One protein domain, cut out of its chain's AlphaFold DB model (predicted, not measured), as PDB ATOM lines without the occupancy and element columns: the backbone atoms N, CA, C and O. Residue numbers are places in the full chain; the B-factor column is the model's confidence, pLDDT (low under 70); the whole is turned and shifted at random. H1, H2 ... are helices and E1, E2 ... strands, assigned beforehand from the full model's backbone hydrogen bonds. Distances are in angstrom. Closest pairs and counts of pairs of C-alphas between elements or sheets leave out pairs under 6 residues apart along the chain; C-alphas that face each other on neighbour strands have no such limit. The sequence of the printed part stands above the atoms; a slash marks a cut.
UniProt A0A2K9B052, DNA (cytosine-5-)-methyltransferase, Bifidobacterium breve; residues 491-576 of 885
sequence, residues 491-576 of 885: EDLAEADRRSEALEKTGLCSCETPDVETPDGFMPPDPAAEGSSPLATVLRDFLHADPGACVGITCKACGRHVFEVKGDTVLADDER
ATOM      1  N   GLU A 491     185.612 208.946 300.863       67.06
ATOM      2  CA  GLU A 491     185.987 207.539 300.652       67.06
ATOM      3  C   GLU A 491     184.804 206.590 300.923       67.06
ATOM      4  O   GLU A 491     184.736 205.548 300.282       67.06
ATOM      5  N   ASP A 492     183.837 206.953 301.782       62.50
ATOM      6  CA  ASP A 492     182.630 206.141 302.036       62.50
ATOM      7  C   ASP A 492     181.858 205.815 300.743       62.50
ATOM      8  O   ASP A 492     181.335 204.711 300.600       62.50
ATOM      9  N   LEU A 493     181.828 206.737 299.770       59.97
ATOM     10  CA  LEU A 493     181.191 206.510 298.466       59.97
ATOM     11  C   LEU A 493     181.997 205.520 297.611       59.97
ATOM     12  O   LEU A 493     181.440 204.562 297.084       59.97
ATOM     13  N   ALA A 494     183.318 205.699 297.531       64.75
ATOM     14  CA  ALA A 494     184.203 204.792 296.795       64.75
ATOM     15  C   ALA A 494     184.300 203.397 297.448       64.75
ATOM     16  O   ALA A 494     184.579 202.398 296.783       64.75
ATOM     17  N   GLU A 495     184.093 203.310 298.760       65.00
ATOM     18  CA  GLU A 495     184.001 202.057 299.505       65.00
ATOM     19  C   GLU A 495     182.636 201.385 299.322       65.00
ATOM     20  O   GLU A 495     182.588 200.172 299.121       65.00
ATOM     21  N   ALA A 496     181.540 202.148 299.266       61.59
ATOM     22  CA  ALA A 496     180.226 201.638 298.874       61.59
ATOM     23  C   ALA A 496     180.222 201.099 297.429       61.59
ATOM     24  O   ALA A 496     179.686 200.015 297.190       61.59
ATOM     25  N   ASP A 497     180.886 201.779 296.491       67.81
ATOM     26  CA  ASP A 497     181.053 201.311 295.108       67.81
ATOM     27  C   ASP A 497     181.893 200.020 295.038       67.81
ATOM     28  O   ASP A 497     181.478 199.042 294.412       67.81
ATOM     29  N   ARG A 498     183.036 199.951 295.742       73.31
ATOM     30  CA  ARG A 498     183.863 198.725 295.825       73.31
ATOM     31  C   ARG A 498     183.121 197.560 296.482       73.31
ATOM     32  O   ARG A 498     183.168 196.441 295.966       73.31
ATOM     33  N   ARG A 499     182.395 197.819 297.575       71.25
ATOM     34  CA  ARG A 499     181.495 196.864 298.241       71.25
ATOM     35  C   ARG A 499     180.429 196.356 297.276       71.25
ATOM     36  O   ARG A 499     180.205 195.147 297.205       71.25
ATOM     37  N   SER A 500     179.793 197.262 296.532       72.44
ATOM     38  CA  SER A 500     178.804 196.931 295.509       72.44
ATOM     39  C   SER A 500     179.426 195.996 294.472       72.44
ATOM     40  O   SER A 500     178.990 194.853 294.357       72.44
ATOM     41  N   GLU A 501     180.527 196.390 293.825       79.06
ATOM     42  CA  GLU A 501     181.229 195.546 292.852       79.06
ATOM     43  C   GLU A 501     181.621 194.161 293.400       79.06
ATOM     44  O   GLU A 501     181.535 193.168 292.674       79.06
ATOM     45  N   ALA A 502     182.070 194.070 294.656       77.19
ATOM     46  CA  ALA A 502     182.457 192.808 295.288       77.19
ATOM     47  C   ALA A 502     181.253 191.871 295.516       77.19
ATOM     48  O   ALA A 502     181.334 190.671 295.226       77.19
ATOM     49  N   LEU A 503     180.118 192.415 295.970       78.50
ATOM     50  CA  LEU A 503     178.853 191.680 296.085       78.50
ATOM     51  C   LEU A 503     178.336 191.253 294.702       78.50
ATOM     52  O   LEU A 503     177.943 190.104 294.509       78.50
ATOM     53  N   GLU A 504     178.408 192.130 293.702       82.06
ATOM     54  CA  GLU A 504     177.946 191.816 292.348       82.06
ATOM     55  C   GLU A 504     178.779 190.714 291.678       82.06
ATOM     56  O   GLU A 504     178.206 189.796 291.085       82.06
ATOM     57  N   LYS A 505     180.112 190.745 291.828       83.75
ATOM     58  CA  LYS A 505     181.035 189.703 291.327       83.75
ATOM     59  C   LYS A 505     180.800 188.332 291.974       83.75
ATOM     60  O   LYS A 505     181.137 187.318 291.368       83.75
ATOM     61  N   THR A 506     180.218 188.293 293.173       80.12
ATOM     62  CA  THR A 506     179.876 187.061 293.907       80.12
ATOM     63  C   THR A 506     178.408 186.638 293.755       80.12
ATOM     64  O   THR A 506     178.016 185.596 294.274       80.12
ATOM     65  N   GLY A 507     177.595 187.386 292.995       82.88
ATOM     66  CA  GLY A 507     176.177 187.077 292.761       82.88
ATOM     67  C   GLY A 507     175.233 187.492 293.899       82.88
ATOM     68  O   GLY A 507     174.079 187.055 293.932       82.88
ATOM     69  N   LEU A 508     175.706 188.340 294.814       86.56
ATOM     70  CA  LEU A 508     174.986 188.820 295.992       86.56
ATOM     71  C   LEU A 508     174.364 190.208 295.765       86.56
ATOM     72  O   LEU A 508     174.774 190.982 294.900       86.56
ATOM     73  N   CYS A 509     173.327 190.523 296.539       84.75
ATOM     74  CA  CYS A 509     172.594 191.782 296.457       84.75
ATOM     75  C   CYS A 509     173.398 192.955 297.040       84.75
ATOM     76  O   CYS A 509     173.698 192.969 298.238       84.75
ATOM     77  N   SER A 510     173.667 193.948 296.190       81.69
ATOM     78  CA  SER A 510     174.333 195.227 296.474       81.69
ATOM     79  C   SER A 510     173.374 196.388 296.803       81.69
ATOM     80  O   SER A 510     173.834 197.484 297.106       81.69
ATOM     81  N   CYS A 511     172.052 196.185 296.742       75.62
ATOM     82  CA  CYS A 511     171.075 197.251 296.986       75.62
ATOM     83  C   CYS A 511     171.110 197.730 298.445       75.62
ATOM     84  O   CYS A 511     170.957 196.915 299.352       75.62
ATOM     85  N   GLU A 512     171.203 199.048 298.651       67.06
ATOM     86  CA  GLU A 512     171.112 199.717 299.962       67.06
ATOM     87  C   GLU A 512     169.836 199.321 300.728       67.06
ATOM     88  O   GLU A 512     169.868 199.023 301.919       67.06
ATOM     89  N   THR A 513     168.715 199.220 300.010       75.94
ATOM     90  CA  THR A 513     167.452 198.662 300.503       75.94
ATOM     91  C   THR A 513     167.011 197.499 299.604       75.94
ATOM     92  O   THR A 513     166.457 197.719 298.526       75.94
ATOM     93  N   PRO A 514     167.284 196.233 299.984       80.88
ATOM     94  CA  PRO A 514     166.873 195.074 299.194       80.88
ATOM     95  C   PRO A 514     165.344 194.925 299.133       80.88
ATOM     96  O   PRO A 514     164.707 194.658 300.146       80.88
ATOM     97  N   ASP A 515     164.743 195.031 297.949       85.44
ATOM     98  CA  ASP A 515     163.318 194.732 297.759       85.44
ATOM     99  C   ASP A 515     163.090 193.214 297.857       85.44
ATOM    100  O   ASP A 515     163.457 192.468 296.951       85.44
ATOM    101  N   VAL A 516     162.530 192.736 298.968       85.69
ATOM    102  CA  VAL A 516     162.299 191.308 299.240       85.69
ATOM    103  C   VAL A 516     160.840 191.038 299.564       85.69
ATOM    104  O   VAL A 516     160.136 191.872 300.129       85.69
ATOM    105  N   GLU A 517     160.376 189.831 299.243       82.06
ATOM    106  CA  GLU A 517     159.066 189.380 299.702       82.06
ATOM    107  C   GLU A 517     159.114 189.113 301.209       82.06
ATOM    108  O   GLU A 517     159.841 188.236 301.675       82.06
ATOM    109  N   THR A 518     158.378 189.910 301.981       78.94
ATOM    110  CA  THR A 518     158.352 189.817 303.442       78.94
ATOM    111  C   THR A 518     157.528 188.602 303.884       78.94
ATOM    112  O   THR A 518     156.360 188.520 303.497       78.94
ATOM    113  N   PRO A 519     158.076 187.686 304.708       80.44
ATOM    114  CA  PRO A 519     157.316 186.565 305.262       80.44
ATOM    115  C   PRO A 519     156.106 187.016 306.094       80.44
ATOM    116  O   PRO A 519     156.118 188.095 306.687       80.44
ATOM    117  N   ASP A 520     155.082 186.166 306.201       74.69
ATOM    118  CA  ASP A 520     153.900 186.452 307.024       74.69
ATOM    119  C   ASP A 520     154.289 186.759 308.482       74.69
ATOM    120  O   ASP A 520     154.936 185.965 309.166       74.69
ATOM    121  N   GLY A 521     153.872 187.931 308.970       77.12
ATOM    122  CA  GLY A 521     154.182 188.414 310.320       77.12
ATOM    123  C   GLY A 521     155.534 189.124 310.471       77.12
ATOM    124  O   GLY A 521     155.796 189.665 311.546       77.12
ATOM    125  N   PHE A 522     156.365 189.185 309.426       81.75
ATOM    126  CA  PHE A 522     157.573 190.009 309.417       81.75
ATOM    127  C   PHE A 522     157.228 191.484 309.162       81.75
ATOM    128  O   PHE A 522     156.526 191.809 308.204       81.75
ATOM    129  N   MET A 523     157.754 192.388 309.991       80.56
ATOM    130  CA  MET A 523     157.714 193.829 309.731       80.56
ATOM    131  C   MET A 523     159.107 194.312 309.315       80.56
ATOM    132  O   MET A 523     160.032 194.203 310.124       80.56
ATOM    133  N   PRO A 524     159.282 194.855 308.094       78.31
ATOM    134  CA  PRO A 524     160.563 195.408 307.681       78.31
ATOM    135  C   PRO A 524     160.895 196.678 308.489       78.31
ATOM    136  O   PRO A 524     159.986 197.457 308.795       78.31
ATOM    137  N   PRO A 525     162.175 196.912 308.835       75.62
ATOM    138  CA  PRO A 525     162.617 198.172 309.425       75.62
ATOM    139  C   PRO A 525     162.422 199.340 308.446       75.62
ATOM    140  O   PRO A 525     162.566 199.173 307.236       75.62
ATOM    141  N   ASP A 526     162.128 200.530 308.975       67.62
ATOM    142  CA  ASP A 526     162.053 201.762 308.182       67.62
ATOM    143  C   ASP A 526     163.472 202.220 307.780       67.62
ATOM    144  O   ASP A 526     164.272 202.552 308.662       67.62
ATOM    145  N   PRO A 527     163.817 202.260 306.478       49.00
ATOM    146  CA  PRO A 527     165.142 202.683 306.033       49.00
ATOM    147  C   PRO A 527     165.409 204.181 306.244       49.00
ATOM    148  O   PRO A 527     166.565 204.585 306.258       49.00
ATOM    149  N   ALA A 528     164.376 205.010 306.438       40.31
ATOM    150  CA  ALA A 528     164.533 206.435 306.735       40.31
ATOM    151  C   ALA A 528     164.685 206.732 308.244       40.31
ATOM    152  O   ALA A 528     164.948 207.875 308.628       40.31
ATOM    153  N   ALA A 529     164.524 205.728 309.115       38.25
ATOM    154  CA  ALA A 529     164.633 205.899 310.559       38.25
ATOM    155  C   ALA A 529     166.100 205.890 311.036       38.25
ATOM    156  O   ALA A 529     166.846 204.940 310.816       38.25
ATOM    157  N   GLU A 530     166.495 206.944 311.759       33.00
ATOM    158  CA  GLU A 530     167.839 207.146 312.326       33.00
ATOM    159  C   GLU A 530     168.287 205.952 313.201       33.00
ATOM    160  O   GLU A 530     167.874 205.831 314.358       33.00
ATOM    161  N   GLY A 531     169.165 205.097 312.662       39.25
ATOM    162  CA  GLY A 531     169.708 203.919 313.351       39.25
ATOM    163  C   GLY A 531     168.927 202.615 313.140       39.25
ATOM    164  O   GLY A 531     169.071 201.694 313.948       39.25
ATOM    165  N   SER A 532     168.098 202.513 312.097       45.81
ATOM    166  CA  SER A 532     167.459 201.247 311.731       45.81
ATOM    167  C   SER A 532     168.491 200.171 311.368       45.81
ATOM    168  O   SER A 532     169.526 200.432 310.756       45.81
ATOM    169  N   SER A 533     168.235 198.931 311.796       61.78
ATOM    170  CA  SER A 533     169.089 197.796 311.430       61.78
ATOM    171  C   SER A 533     168.843 197.395 309.970       61.78
ATOM    172  O   SER A 533     167.685 197.414 309.546       61.78
ATOM    173  N   PRO A 534     169.877 196.980 309.212       75.56
ATOM    174  CA  PRO A 534     169.724 196.568 307.820       75.56
ATOM    175  C   PRO A 534     168.647 195.492 307.653       75.56
ATOM    176  O   PRO A 534     168.611 194.507 308.395       75.56
ATOM    177  N   LEU A 535     167.789 195.658 306.643       81.62
ATOM    178  CA  LEU A 535     166.661 194.763 306.357       81.62
ATOM    179  C   LEU A 535     167.082 193.288 306.270       81.62
ATOM    180  O   LEU A 535     166.390 192.426 306.806       81.62
ATOM    181  N   ALA A 536     168.234 193.003 305.654       82.00
ATOM    182  CA  ALA A 536     168.788 191.653 305.580       82.00
ATOM    183  C   ALA A 536     169.066 191.069 306.977       82.00
ATOM    184  O   ALA A 536     168.659 189.946 307.259       82.00
ATOM    185  N   THR A 537     169.697 191.829 307.874       82.81
ATOM    186  CA  THR A 537     170.020 191.395 309.242       82.81
ATOM    187  C   THR A 537     168.755 191.079 310.039       82.81
ATOM    188  O   THR A 537     168.635 189.990 310.597       82.81
ATOM    189  N   VAL A 538     167.763 191.977 310.018       84.50
ATOM    190  CA  VAL A 538     166.487 191.774 310.731       84.50
ATOM    191  C   VAL A 538     165.710 190.580 310.157       84.50
ATOM    192  O   VAL A 538     165.119 189.804 310.909       84.50
ATOM    193  N   LEU A 539     165.744 190.388 308.834       86.00
ATOM    194  CA  LEU A 539     165.097 189.261 308.161       86.00
ATOM    195  C   LEU A 539     165.783 187.919 308.467       86.00
ATOM    196  O   LEU A 539     165.087 186.945 308.742       86.00
ATOM    197  N   ARG A 540     167.123 187.861 308.493       88.38
ATOM    198  CA  ARG A 540     167.875 186.665 308.920       88.38
ATOM    199  C   ARG A 540     167.477 186.248 310.333       88.38
ATOM    200  O   ARG A 540     167.215 185.072 310.571       88.38
ATOM    201  N   ASP A 541     167.428 187.205 311.255       85.69
ATOM    202  CA  ASP A 541     167.156 186.938 312.669       85.69
ATOM    203  C   ASP A 541     165.705 186.463 312.883       85.69
ATOM    204  O   ASP A 541     165.461 185.535 313.661       85.69
ATOM    205  N   PHE A 542     164.748 187.018 312.126       86.81
ATOM    206  CA  PHE A 542     163.362 186.533 312.076       86.81
ATOM    207  C   PHE A 542     163.255 185.104 311.522       86.81
ATOM    208  O   PHE A 542     162.502 184.294 312.054       86.81
ATOM    209  N   LEU A 543     164.044 184.771 310.497       86.94
ATOM    210  CA  LEU A 543     164.145 183.423 309.922       86.94
ATOM    211  C   LEU A 543     165.032 182.474 310.753       86.94
ATOM    212  O   LEU A 543     165.393 181.397 310.284       86.94
ATOM    213  N   HIS A 544     165.404 182.868 311.977       85.44
ATOM    214  CA  HIS A 544     166.260 182.107 312.895       85.44
ATOM    215  C   HIS A 544     167.609 181.672 312.292       85.44
ATOM    216  O   HIS A 544     168.193 180.681 312.729       85.44
ATOM    217  N   ALA A 545     168.098 182.420 311.296       81.69
ATOM    218  CA  ALA A 545     169.262 182.094 310.477       81.69
ATOM    219  C   ALA A 545     169.218 180.693 309.823       81.69
ATOM    220  O   ALA A 545     170.270 180.118 309.561       81.69
ATOM    221  N   ASP A 546     168.028 180.148 309.525       85.25
ATOM    222  CA  ASP A 546     167.885 178.858 308.835       85.25
ATOM    223  C   ASP A 546     168.435 178.928 307.390       85.25
ATOM    224  O   ASP A 546     167.901 179.683 306.566       85.25
ATOM    225  N   PRO A 547     169.462 178.126 307.033       85.62
ATOM    226  CA  PRO A 547     169.972 178.031 305.666       85.62
ATOM    227  C   PRO A 547     168.889 177.708 304.628       85.62
ATOM    228  O   PRO A 547     168.929 178.239 303.516       85.62
ATOM    229  N   GLY A 548     167.914 176.863 304.988       84.06
ATOM    230  CA  GLY A 548     166.838 176.428 304.096       84.06
ATOM    231  C   GLY A 548     165.867 177.552 303.738       84.06
ATOM    232  O   GLY A 548     165.497 177.696 302.572       84.06
ATOM    233  N   ALA A 549     165.500 178.384 304.715       83.50
ATOM    234  CA  ALA A 549     164.667 179.563 304.498       83.50
ATOM    235  C   ALA A 549     165.412 180.699 303.772       83.50
ATOM    236  O   ALA A 549     164.828 181.382 302.929       83.50
ATOM    237  N   CYS A 550     166.699 180.901 304.065       84.62
ATOM    238  CA  CYS A 550     167.454 182.056 303.571       84.62
ATOM    239  C   CYS A 550     167.995 181.896 302.138       84.62
ATOM    240  O   CYS A 550     168.080 182.886 301.409       84.62
ATOM    241  N   VAL A 551     168.333 180.678 301.691       84.62
ATOM    242  CA  VAL A 551     168.962 180.447 300.369       84.62
ATOM    243  C   VAL A 551     168.094 180.900 299.183       84.62
ATOM    244  O   VAL A 551     168.615 181.342 298.157       84.62
ATOM    245  N   GLY A 552     166.766 180.828 299.323       81.50
ATOM    246  CA  GLY A 552     165.806 181.188 298.275       81.50
ATOM    247  C   GLY A 552     165.497 182.683 298.153       81.50
ATOM    248  O   GLY A 552     164.774 183.067 297.236       81.50
ATOM    249  N   ILE A 553     166.003 183.531 299.056       87.62
ATOM    250  CA  ILE A 553     165.602 184.943 299.131       87.62
ATOM    251  C   ILE A 553     166.462 185.796 298.194       87.62
ATOM    252  O   ILE A 553     167.646 186.055 298.441       87.62
ATOM    253  N   THR A 554     165.834 186.262 297.117       90.38
ATOM    254  CA  THR A 554     166.419 187.170 296.128       90.38
ATOM    255  C   THR A 554     165.787 188.558 296.208       90.38
ATOM    256  O   THR A 554     164.616 188.722 296.551       90.38
ATOM    257  N   CYS A 555     166.583 189.575 295.890       88.31
ATOM    258  CA  CYS A 555     166.113 190.947 295.772       88.31
ATOM    259  C   CYS A 555     165.386 191.130 294.433       88.31
ATOM    260  O   CYS A 555     165.973 190.905 293.377       88.31
ATOM    261  N   LYS A 556     164.133 191.581 294.454       87.62
ATOM    262  CA  LYS A 556     163.303 191.842 293.268       87.62
ATOM    263  C   LYS A 556     163.858 192.968 292.392       87.62
ATOM    264  O   LYS A 556     163.680 192.923 291.179       87.62
ATOM    265  N   ALA A 557     164.573 193.929 292.982       85.62
ATOM    266  CA  ALA A 557     165.160 195.054 292.255       85.62
ATOM    267  C   ALA A 557     166.392 194.669 291.408       85.62
ATOM    268  O   ALA A 557     166.551 195.192 290.309       85.62
ATOM    269  N   CYS A 558     167.256 193.761 291.886       85.69
ATOM    270  CA  CYS A 558     168.501 193.385 291.189       85.69
ATOM    271  C   CYS A 558     168.613 191.899 290.798       85.69
ATOM    272  O   CYS A 558     169.569 191.512 290.130       85.69
ATOM    273  N   GLY A 559     167.668 191.051 291.211       86.06
ATOM    274  CA  GLY A 559     167.629 189.611 290.928       86.06
ATOM    275  C   GLY A 559     168.642 188.751 291.698       86.06
ATOM    276  O   GLY A 559     168.665 187.537 291.507       86.06
ATOM    277  N   ARG A 560     169.484 189.347 292.552       88.44
ATOM    278  CA  ARG A 560     170.595 188.673 293.255       88.44
ATOM    279  C   ARG A 560     170.201 188.179 294.650       88.44
ATOM    280  O   ARG A 560     169.257 188.696 295.252       88.44
ATOM    281  N   HIS A 561     170.935 187.199 295.180       88.69
ATOM    282  CA  HIS A 561     170.673 186.627 296.508       88.69
ATOM    283  C   HIS A 561     170.978 187.635 297.621       88.69
ATOM    284  O   HIS A 561     172.006 188.310 297.597       88.69
ATOM    285  N   VAL A 562     170.088 187.754 298.607       88.31
ATOM    286  CA  VAL A 562     170.275 188.705 299.717       88.31
ATOM    287  C   VAL A 562     171.261 188.167 300.751       88.31
ATOM    288  O   VAL A 562     172.109 188.919 301.235       88.31
ATOM    289  N   PHE A 563     171.194 186.864 301.019       88.94
ATOM    290  CA  PHE A 563     172.041 186.149 301.970       88.94
ATOM    291  C   PHE A 563     173.142 185.356 301.274       88.94
ATOM    292  O   PHE A 563     172.941 184.835 300.179       88.94
ATOM    293  N   GLU A 564     174.277 185.199 301.953       88.50
ATOM    294  CA  GLU A 564     175.287 184.212 301.573       88.50
ATOM    295  C   GLU A 564     175.199 183.015 302.532       88.50
ATOM    296  O   GLU A 564     175.296 183.177 303.749       88.50
ATOM    297  N   VAL A 565     175.002 181.809 301.994       85.38
ATOM    298  CA  VAL A 565     174.835 180.580 302.789       85.38
ATOM    299  C   VAL A 565     176.084 179.707 302.657       85.38
ATOM    300  O   VAL A 565     176.390 179.197 301.579       85.38
ATOM    301  N   LYS A 566     176.810 179.526 303.764       83.56
ATOM    302  CA  LYS A 566     178.058 178.752 303.862       83.56
ATOM    303  C   LYS A 566     177.873 177.585 304.832       83.56
ATOM    304  O   LYS A 566     178.182 177.689 306.018       83.56
ATOM    305  N   GLY A 567     177.373 176.460 304.317       83.94
ATOM    306  CA  GLY A 567     176.994 175.310 305.146       83.94
ATOM    307  C   GLY A 567     175.829 175.676 306.063       83.94
ATOM    308  O   GLY A 567     174.812 176.166 305.581       83.94
ATOM    309  N   ASP A 568     176.009 175.498 307.372       82.19
ATOM    310  CA  ASP A 568     175.005 175.851 308.387       82.19
ATOM    311  C   ASP A 568     175.000 177.354 308.752       82.19
ATOM    312  O   ASP A 568     174.204 177.786 309.583       82.19
ATOM    313  N   THR A 569     175.883 178.167 308.156       83.69
ATOM    314  CA  THR A 569     176.014 179.602 308.460       83.69
ATOM    315  C   THR A 569     175.323 180.462 307.402       83.69
ATOM    316  O   THR A 569     175.655 180.373 306.218       83.69
ATOM    317  N   VAL A 570     174.429 181.355 307.833       86.38
ATOM    318  CA  VAL A 570     173.798 182.382 306.985       86.38
ATOM    319  C   VAL A 570     174.390 183.751 307.309       86.38
ATOM    320  O   VAL A 570     174.202 184.262 308.412       86.38
ATOM    321  N   LEU A 571     175.078 184.351 306.339       85.12
ATOM    322  CA  LEU A 571     175.700 185.666 306.460       85.12
ATOM    323  C   LEU A 571     174.783 186.740 305.865       85.12
ATOM    324  O   LEU A 571     174.275 186.597 304.746       85.12
ATOM    325  N   ALA A 572     174.587 187.823 306.616       83.50
ATOM    326  CA  ALA A 572     173.754 188.957 306.225       83.50
ATOM    327  C   ALA A 572     174.564 190.257 306.164       83.50
ATOM    328  O   ALA A 572     175.526 190.447 306.902       83.50
ATOM    329  N   ASP A 573     174.151 191.146 305.262       78.19
ATOM    330  CA  ASP A 573     174.720 192.480 305.064       78.19
ATOM    331  C   ASP A 573     176.269 192.532 305.070       78.19
ATOM    332  O   ASP A 573     176.884 191.942 304.178       78.19
ATOM    333  N   ASP A 574     176.884 193.196 306.052       64.94
ATOM    334  CA  ASP A 574     178.336 193.350 306.249       64.94
ATOM    335  C   ASP A 574     179.107 192.016 306.364       64.94
ATOM    336  O   ASP A 574     180.264 191.894 305.953       64.94
ATOM    337  N   GLU A 575     178.468 190.966 306.881       72.25
ATOM    338  CA  GLU A 575     179.115 189.672 307.121       72.25
ATOM    339  C   GLU A 575     179.470 188.936 305.817       72.25
ATOM    340  O   GLU A 575     180.406 188.133 305.786       72.25
ATOM    341  N   ARG A 576     178.748 189.232 304.725       74.56
ATOM    342  CA  ARG A 576     178.871 188.572 303.407       74.56
ATOM    343  C   ARG A 576     180.227 188.801 302.731       74.56
ATOM    344  O   ARG A 576     180.622 188.035 301.860       74.56
TER     345      ARG A 576
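What this domain is: This is residues 491 to 576 of the 885 residues of the protein "DNA (cytosine-5-)-methyltransferase" of Bifidobacterium breve (UniProt A0A2K9B052). A small body rich in loops has a short two-strand hairpin, E1 and E2, with the short helices H2, H3 and H4 near it, while the longest helix, H1, lies off at one end of the longest axis. Two long stretches with no named element, residues 506 to 534 and 551 to 563, make up much of the rest. The printed part has 86 residues with four named helices and two named strands, in the order H1, H2, H3, E1, E2, H4; the sheet is E1 - E2, antiparallel. The class is mostly helix, though under half of the residues are in named elements. The whole is compact, with a radius of gyration of the C-alphas of 12.6 A, and spans 37 by 32 by 20 A.

How they stand to each other: H1, residues 491 to 505, and H2, residues 535 to 542, are apart. H2 and H3, residues 547 to 550, are close but not clearly touching, the closest C-alphas being those of Arg 540 and Cys 550, 7.1 A apart. E1, residues 564 to 566, and E2, residues 569 to 571, form an antiparallel hairpin, with 157 degrees between their directions. N 566 and O 569 are 2.8 A apart and N 571 and O 564 are 2.9 A apart, both within hydrogen-bond range. The closest C-alphas of H3 and E2 are those of Pro 547 and Val 570, 5.9 A apart. H4, residues 573 to 576, is close to H2 but not clearly touching, with the C-alphas of Ala 536 and Asp 573 closest at 6.0 A. H1 and H4 are also close but not clearly touching, at 8.0 A between the C-alphas of Leu 503 and Arg 576. H1 is apart from H3, E1 and E2. In H1 and H2 every O i to N i+4 pair is within hydrogen-bond range; H3 and H4 are too short for such a pair.

Where its parts are: H1 begins at C-alpha 491, (185.987, 207.539, 300.652), and is 20.7 A long from first to last C-alpha. H2 begins at C-alpha 535, (166.661, 194.763, 306.357), and measures 10.6 A. H3 measures 5.2 A, E1 6.5 A, E2 6.4 A and H4 5.9 A. H4 ends at C-alpha 576, (178.871, 188.572, 303.407).

The domain as a whole: The two C-alphas farthest apart are those of Glu 491 and Asp 520, 38.9 A. The printed part has no cut. The links H1 to H2, 29 residues, and H3 to E1, 13 residues, are long. The mean pLDDT of the printed part is 77.3, and residues 491 to 497, 512, 526 to 533 and 574 are under 70.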